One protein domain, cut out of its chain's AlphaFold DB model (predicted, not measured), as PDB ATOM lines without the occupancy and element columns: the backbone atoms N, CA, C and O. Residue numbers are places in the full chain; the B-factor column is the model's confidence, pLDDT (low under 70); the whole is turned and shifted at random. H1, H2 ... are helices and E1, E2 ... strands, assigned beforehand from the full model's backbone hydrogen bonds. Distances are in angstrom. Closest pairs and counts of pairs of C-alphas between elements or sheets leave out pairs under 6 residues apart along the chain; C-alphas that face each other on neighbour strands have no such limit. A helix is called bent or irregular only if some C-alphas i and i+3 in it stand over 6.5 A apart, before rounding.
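Overview. This is residues 8 to 59 of the 60 residues of an uncharacterized protein of Desulfocarbo indianensis (UniProt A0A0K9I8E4). A two-stranded hairpin of E1 and E2 stands in the middle, with a short helix, H1, set off toward one end of the longest axis and a wide loop, residues 34 to 52, toward the other end. A stretched link, residues 17 to 27, leads from H1 to the hairpin; residues 12 to 18 stick out at the helix end, and residues 37 to 42 at the loop end. The printed part has 52 residues with one named helix and two named strands, in the order H1, E1, E2, and the sheet is E1 - E2, antiparallel. The class is mixed, helices and strands, though under half of the residues are in named elements. The whole is loose, with a radius of gyration of the C-alphas of 13.8 A, and spans 41 by 26 by 14 A, only just flat.

Along the chain. H1 comes first, residues 8 to 16, and its C-alpha 8 is at (229.322, 161.463, 135.875); from first to last C-alpha it measures 12.3 A. E1 is residues 28 to 33, 16.9 A long from first to last C-alpha, and begins with C-alpha 28 at (236.535, 139.938, 147.928). E2 is residues 53 to 58, 16.5 A long from first to last C-alpha, and ends with C-alpha 58 at (232.408, 136.959, 148.602).

Arrangement. E1 and E2 are antiparallel neighbours and form a hairpin, with an angle of 158 degrees between their N-to-C directions. The C-alphas of Ala 29 and Val 57 face each other at 4.4 A, and so do those of Leu 33 and Thr 53, also at 4.4 A. Across the pair, N 30 and O 56 are within hydrogen-bond range at 2.8 A, and N 54 and O 32 at 2.9 A. H1 and E2 are apart, with no C-alpha of the one within 8 A of the other. In H1, which is not bent, every O i to N i+4 pair is within hydrogen-bond range.

Size, cuts and confidence. The two C-alphas farthest apart are those of Arg 8 and Lys 39, 40.8 A from each other, while the first and last printed C-alphas, of Arg 8 and Val 59, are 27.6 A apart. Residues 12 to 18, of which 12 to 16 belong to H1, stand free, and so do residues 37 to 42. The link from H1 to E1, 11 residues, is long, and the link from E1 to E2, 19 residues, is long too. The printed part has no cut. The mean pLDDT of the printed part is 83.9; residues 8 to 12, residue 15 and residues 37 to 40 are under 70.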
ATOM      1  N   ARG A   8     230.466 161.373 136.807       62.31
ATOM      2  CA  ARG A   8     229.322 161.463 135.875       62.31
ATOM      3  C   ARG A   8     229.505 160.662 134.585       62.31
ATOM      4  O   ARG A   8     228.601 159.934 134.193       62.31
ATOM      5  N   ARG A   9     230.699 160.695 133.989       69.38
ATOM      6  CA  ARG A   9     230.965 160.074 132.678       69.38
ATOM      7  C   ARG A   9     230.745 158.561 132.658       69.38
ATOM      8  O   ARG A   9     230.331 158.002 131.647       69.38
ATOM      9  N   GLN A  10     231.056 157.890 133.765       64.75
ATOM     10  CA  GLN A  10     230.923 156.438 133.860       64.75
ATOM     11  C   GLN A  10     229.457 156.039 134.066       64.75
ATOM     12  O   GLN A  10     228.975 155.119 133.412       64.75
ATOM     13  N   GLU A  11     228.728 156.775 134.909       66.62
ATOM     14  CA  GLU A  11     227.298 156.558 135.156       66.62
ATOM     15  C   GLU A  11     226.447 156.845 133.905       66.62
ATOM     16  O   GLU A  11     225.554 156.065 133.572       66.62
ATOM     17  N   GLU A  12     226.797 157.882 133.139       68.19
ATOM     18  CA  GLU A  12     226.181 158.213 131.846       68.19
ATOM     19  C   GLU A  12     226.399 157.110 130.794       68.19
ATOM     20  O   GLU A  12     225.471 156.748 130.068       68.19
ATOM     21  N   ALA A  13     227.599 156.519 130.737       71.12
ATOM     22  CA  ALA A  13     227.896 155.413 129.827       71.12
ATOM     23  C   ALA A  13     227.107 154.136 130.174       71.12
ATOM     24  O   ALA A  13     226.608 153.450 129.280       71.12
ATOM     25  N   PHE A  14     226.948 153.829 131.468       72.25
ATOM     26  CA  PHE A  14     226.129 152.701 131.919       72.25
ATOM     27  C   PHE A  14     224.643 152.909 131.605       72.25
ATOM     28  O   PHE A  14     223.989 151.978 131.132       72.25
ATOM     29  N   ALA A  15     224.131 154.130 131.787       69.19
ATOM     30  CA  ALA A  15     222.757 154.477 131.435       69.19
ATOM     31  C   ALA A  15     222.486 154.293 129.931       69.19
ATOM     32  O   ALA A  15     221.478 153.700 129.551       69.19
ATOM     33  N   GLN A  16     223.418 154.717 129.071       74.12
ATOM     34  CA  GLN A  16     223.296 154.562 127.618       74.12
ATOM     35  C   GLN A  16     223.358 153.088 127.166       74.12
ATOM     36  O   GLN A  16     222.715 152.706 126.189       74.12
ATOM     37  N   ALA A  17     224.071 152.239 127.909       76.44
ATOM     38  CA  ALA A  17     224.152 150.798 127.673       76.44
ATOM     39  C   ALA A  17     222.988 149.991 128.289       76.44
ATOM     40  O   ALA A  17     223.023 148.761 128.245       76.44
ATOM     41  N   HIS A  18     221.964 150.652 128.852       82.31
ATOM     42  CA  HIS A  18     220.860 150.016 129.589       82.31
ATOM     43  C   HIS A  18     221.343 149.117 130.742       82.31
ATOM     44  O   HIS A  18     220.726 148.102 131.067       82.31
ATOM     45  N   LEU A  19     222.471 149.474 131.359       80.12
ATOM     46  CA  LEU A  19     223.048 148.729 132.468       80.12
ATOM     47  C   LEU A  19     222.482 149.252 133.792       80.12
ATOM     48  O   LEU A  19     222.472 150.450 134.064       80.12
ATOM     49  N   THR A  20     222.008 148.336 134.633       84.56
ATOM     50  CA  THR A  20     221.530 148.649 135.983       84.56
ATOM     51  C   THR A  20     222.701 148.672 136.962       84.56
ATOM     52  O   THR A  20     223.535 147.766 136.970       84.56
ATOM     53  N   LYS A  21     222.756 149.700 137.813       84.12
ATOM     54  CA  LYS A  21     223.741 149.795 138.894       84.12
ATOM     55  C   LYS A  21     223.346 148.872 140.046       84.12
ATOM     56  O   LYS A  21     222.232 148.963 140.555       84.12
ATOM     57  N   PHE A  22     224.281 148.034 140.483       86.38
ATOM     58  CA  PHE A  22     224.143 147.206 141.679       86.38
ATOM     59  C   PHE A  22     225.168 147.645 142.725       86.38
ATOM     60  O   PHE A  22     226.335 147.855 142.395       86.38
ATOM     61  N   THR A  23     224.742 147.747 143.983       90.31
ATOM     62  CA  THR A  23     225.630 147.975 145.130       90.31
ATOM     63  C   THR A  23     225.665 146.705 145.967       90.31
ATOM     64  O   THR A  23     224.621 146.246 146.427       90.31
ATOM     65  N   ILE A  24     226.853 146.127 146.147       92.25
ATOM     66  CA  ILE A  24     227.071 144.890 146.905       92.25
ATOM     67  C   ILE A  24     228.254 145.119 147.844       92.25
ATOM     68  O   ILE A  24     229.299 145.601 147.414       92.25
ATOM     69  N   TRP A  25     228.089 144.761 149.115       93.50
ATOM     70  CA  TRP A  25     229.162 144.766 150.108       93.50
ATOM     71  C   TRP A  25     229.765 143.364 150.207       93.50
ATOM     72  O   TRP A  25     229.024 142.383 150.234       93.50
ATOM     73  N   GLY A  26     231.092 143.258 150.244       94.69
ATOM     74  CA  GLY A  26     231.780 141.973 150.338       94.69
ATOM     75  C   GLY A  26     233.273 142.114 150.615       94.69
ATOM     76  O   GLY A  26     233.847 143.187 150.442       94.69
ATOM     77  N   SER A  27     233.887 141.020 151.058       96.44
ATOM     78  CA  SER A  27     235.299 140.941 151.440       96.44
ATOM     79  C   SER A  27     236.237 140.753 150.242       96.44
ATOM     80  O   SER A  27     237.400 141.144 150.300       96.44
ATOM     81  N   GLU A  28     235.745 140.187 149.137       95.06
ATOM     82  CA  GLU A  28     236.535 139.938 147.928       95.06
ATOM     83  C   GLU A  28     235.656 140.001 146.673       95.06
ATOM     84  O   GLU A  28     234.519 139.531 146.695       95.06
ATOM     85  N   ALA A  29     236.192 140.510 145.559       93.81
ATOM     86  CA  ALA A  29     235.552 140.447 144.245       93.81
ATOM     87  C   ALA A  29     236.512 139.891 143.180       93.81
ATOM     88  O   ALA A  29     237.669 140.301 143.088       93.81
ATOM     89  N   LYS A  30     236.024 138.970 142.340       92.25
ATOM     90  CA  LYS A  30     236.773 138.358 141.229       92.25
ATOM     91  C   LYS A  30     235.942 138.348 139.953       92.25
ATOM     92  O   LYS A  30     234.799 137.904 139.967       92.25
ATOM     93  N   GLN A  31     236.525 138.773 138.834       93.31
ATOM     94  CA  GLN A  31     235.913 138.613 137.513       93.31
ATOM     95  C   GLN A  31     236.414 137.335 136.842       93.31
ATOM     96  O   GLN A  31     237.606 137.029 136.885       93.31
ATOM     97  N   LYS A  32     235.512 136.578 136.215       89.50
ATOM     98  CA  LYS A  32     235.872 135.344 135.512       89.50
ATOM     99  C   LYS A  32     234.927 135.059 134.351       89.50
ATOM    100  O   LYS A  32     233.731 135.331 134.431       89.50
ATOM    101  N   LEU A  33     235.465 134.456 133.293       92.06
ATOM    102  CA  LEU A  33     234.672 133.881 132.210       92.06
ATOM    103  C   LEU A  33     234.010 132.580 132.684       92.06
ATOM    104  O   LEU A  33     234.686 131.681 133.193       92.06
ATOM    105  N   VAL A  34     232.699 132.459 132.489       91.75
ATOM    106  CA  VAL A  34     231.969 131.225 132.787       91.75
ATOM    107  C   VAL A  34     232.277 130.189 131.715       91.75
ATOM    108  O   VAL A  34     231.917 130.346 130.548       91.75
ATOM    109  N   THR A  35     232.914 129.097 132.122       88.06
ATOM    110  CA  THR A  35     233.232 127.962 131.254       88.06
ATOM    111  C   THR A  35     232.543 126.696 131.752       88.06
ATOM    112  O   THR A  35     232.219 126.554 132.934       88.06
ATOM    113  N   ARG A  36     232.296 125.748 130.840       79.81
ATOM    114  CA  ARG A  36     231.787 124.424 131.210       79.81
ATOM    115  C   ARG A  36     232.915 123.634 131.870       79.81
ATOM    116  O   ARG A  36     233.716 123.035 131.169       79.81
ATOM    117  N   SER A  37     232.925 123.619 133.203       69.12
ATOM    118  CA  SER A  37     233.854 122.860 134.053       69.12
ATOM    119  C   SER A  37     235.334 123.267 133.946       69.12
ATOM    120  O   SER A  37     235.907 123.430 132.875       69.12
ATOM    121  N   GLY A  38     235.991 123.387 135.100       66.31
ATOM    122  CA  GLY A  38     237.434 123.580 135.215       66.31
ATOM    123  C   GLY A  38     237.903 123.218 136.623       66.31
ATOM    124  O   GLY A  38     237.152 123.389 137.577       66.31
ATOM    125  N   LYS A  39     239.132 122.698 136.742       59.75
ATOM    126  CA  LYS A  39     239.769 122.048 137.913       59.75
ATOM    127  C   LYS A  39     239.831 122.854 139.242       59.75
ATOM    128  O   LYS A  39     240.536 122.437 140.151       59.75
ATOM    129  N   SER A  40     239.125 123.979 139.395       57.16
ATOM    130  CA  SER A  40     239.219 124.892 140.548       57.16
ATOM    131  C   SER A  40     237.835 125.255 141.117       57.16
ATOM    132  O   SER A  40     237.241 126.244 140.684       57.16
ATOM    133  N   GLY A  41     237.318 124.481 142.078       70.81
ATOM    134  CA  GLY A  41     236.015 124.745 142.716       70.81
ATOM    135  C   GLY A  41     234.822 124.748 141.742       70.81
ATOM    136  O   GLY A  41     234.982 124.749 140.523       70.81
ATOM    137  N   ARG A  42     233.588 124.705 142.251       82.62
ATOM    138  CA  ARG A  42     232.379 124.748 141.408       82.62
ATOM    139  C   ARG A  42     231.407 125.784 141.956       82.62
ATOM    140  O   ARG A  42     231.051 125.725 143.125       82.62
ATOM    141  N   ILE A  43     230.984 126.703 141.095       83.56
ATOM    142  CA  ILE A  43     229.866 127.621 141.330       83.56
ATOM    143  C   ILE A  43     228.815 127.263 140.282       83.56
ATOM    144  O   ILE A  43     229.121 127.239 139.088       83.56
ATOM    145  N   TYR A  44     227.603 126.934 140.723       86.75
ATOM    146  CA  TYR A  44     226.503 126.612 139.820       86.75
ATOM    147  C   TYR A  44     225.869 127.908 139.327       86.75
ATOM    148  O   TYR A  44     225.307 128.673 140.106       86.75
ATOM    149  N   LEU A  45     225.992 128.155 138.028       89.31
ATOM    150  CA  LEU A  45     225.421 129.311 137.347       89.31
ATOM    151  C   LEU A  45     224.433 128.833 136.277       89.31
ATOM    152  O   LEU A  45     224.554 127.696 135.805       89.31
ATOM    153  N   PRO A  46     223.481 129.685 135.857       93.62
ATOM    154  CA  PRO A  46     222.593 129.370 134.745       93.62
ATOM    155  C   PRO A  46     223.371 128.945 133.494       93.62
ATOM    156  O   PRO A  46     224.372 129.561 133.127       93.62
ATOM    157  N   ALA A  47     222.884 127.921 132.786       90.44
ATOM    158  CA  ALA A  47     223.535 127.430 131.566       90.44
ATOM    159  C   ALA A  47     223.633 128.505 130.465       90.44
ATOM    160  O   ALA A  47     224.579 128.501 129.678       90.44
ATOM    161  N   SER A  48     222.692 129.453 130.440       94.44
ATOM    162  CA  SER A  48     222.677 130.600 129.523       94.44
ATOM    163  C   SER A  48     223.834 131.582 129.742       94.44
ATOM    164  O   SER A  48     224.084 132.431 128.889       94.44
ATOM    165  N   TRP A  49     224.548 131.482 130.865       94.19
ATOM    166  CA  TRP A  49     225.668 132.362 131.192       94.19
ATOM    167  C   TRP A  49     227.017 131.803 130.743       94.19
ATOM    168  O   TRP A  49     228.025 132.493 130.865       94.19
ATOM    169  N   VAL A  50     227.067 130.584 130.195       92.62
ATOM    170  CA  VAL A  50     228.295 130.043 129.595       92.62
ATOM    171  C   VAL A  50     228.794 130.999 128.506       92.62
ATOM    172  O   VAL A  50     228.039 131.404 127.625       92.62
ATOM    173  N   GLY A  51     230.074 131.372 128.577       93.19
ATOM    174  CA  GLY A  51     230.686 132.356 127.683       93.19
ATOM    175  C   GLY A  51     230.438 133.819 128.071       93.19
ATOM    176  O   GLY A  51     230.871 134.712 127.349       93.19
ATOM    177  N   LYS A  52     229.763 134.095 129.195       94.00
ATOM    178  CA  LYS A  52     229.650 135.441 129.776       94.00
ATOM    179  C   LYS A  52     230.713 135.655 130.851       94.00
ATOM    180  O   LYS A  52     231.126 134.713 131.530       94.00
ATOM    181  N   THR A  53     231.140 136.901 131.017       93.19
ATOM    182  CA  THR A  53     231.975 137.313 132.150       93.19
ATOM    183  C   THR A  53     231.072 137.629 133.331       93.19
ATOM    184  O   THR A  53     230.130 138.406 133.197       93.19
ATOM    185  N   VAL A  54     231.368 137.040 134.484       92.62
ATOM    186  CA  VAL A  54     230.665 137.311 135.739       92.62
ATOM    187  C   VAL A  54     231.630 137.888 136.761       92.62
ATOM    188  O   VAL A  54     232.825 137.582 136.748       92.62
ATOM    189  N   MET A  55     231.099 138.705 137.663       92.94
ATOM    190  CA  MET A  55     231.788 139.128 138.874       92.94
ATOM    191  C   MET A  55     231.252 138.302 140.044       92.94
ATOM    192  O   MET A  55     230.048 138.272 140.284       92.94
ATOM    193  N   VAL A  56     232.142 137.616 140.753       91.56
ATOM    194  CA  VAL A  56     231.838 136.865 141.971       91.56
ATOM    195  C   VAL A  56     232.293 137.707 143.151       91.56
ATOM    196  O   VAL A  56     233.468 138.066 143.214       91.56
ATOM    197  N   VAL A  57     231.379 138.013 144.067       93.94
ATOM    198  CA  VAL A  57     231.667 138.765 145.294       93.94
ATOM    199  C   VAL A  57     231.480 137.832 146.489       93.94
ATOM    200  O   VAL A  57     230.405 137.255 146.650       93.94
ATOM    201  N   LYS A  58     232.519 137.653 147.312       92.94
ATOM    202  CA  LYS A  58     232.408 136.959 148.602       92.94
ATOM    203  C   LYS A  58     231.793 137.932 149.603       92.94
ATOM    204  O   LYS A  58     232.362 138.990 149.844       92.94
ATOM    205  N   VAL A  59     230.638 137.579 150.153       94.12
ATOM    206  CA  VAL A  59     229.850 138.440 151.059       94.12
ATOM    207  C   VAL A  59     229.948 138.037 152.533       94.12
ATOM    208  O   VAL A  59     229.368 138.701 153.382       94.12
TER     209      VAL A  59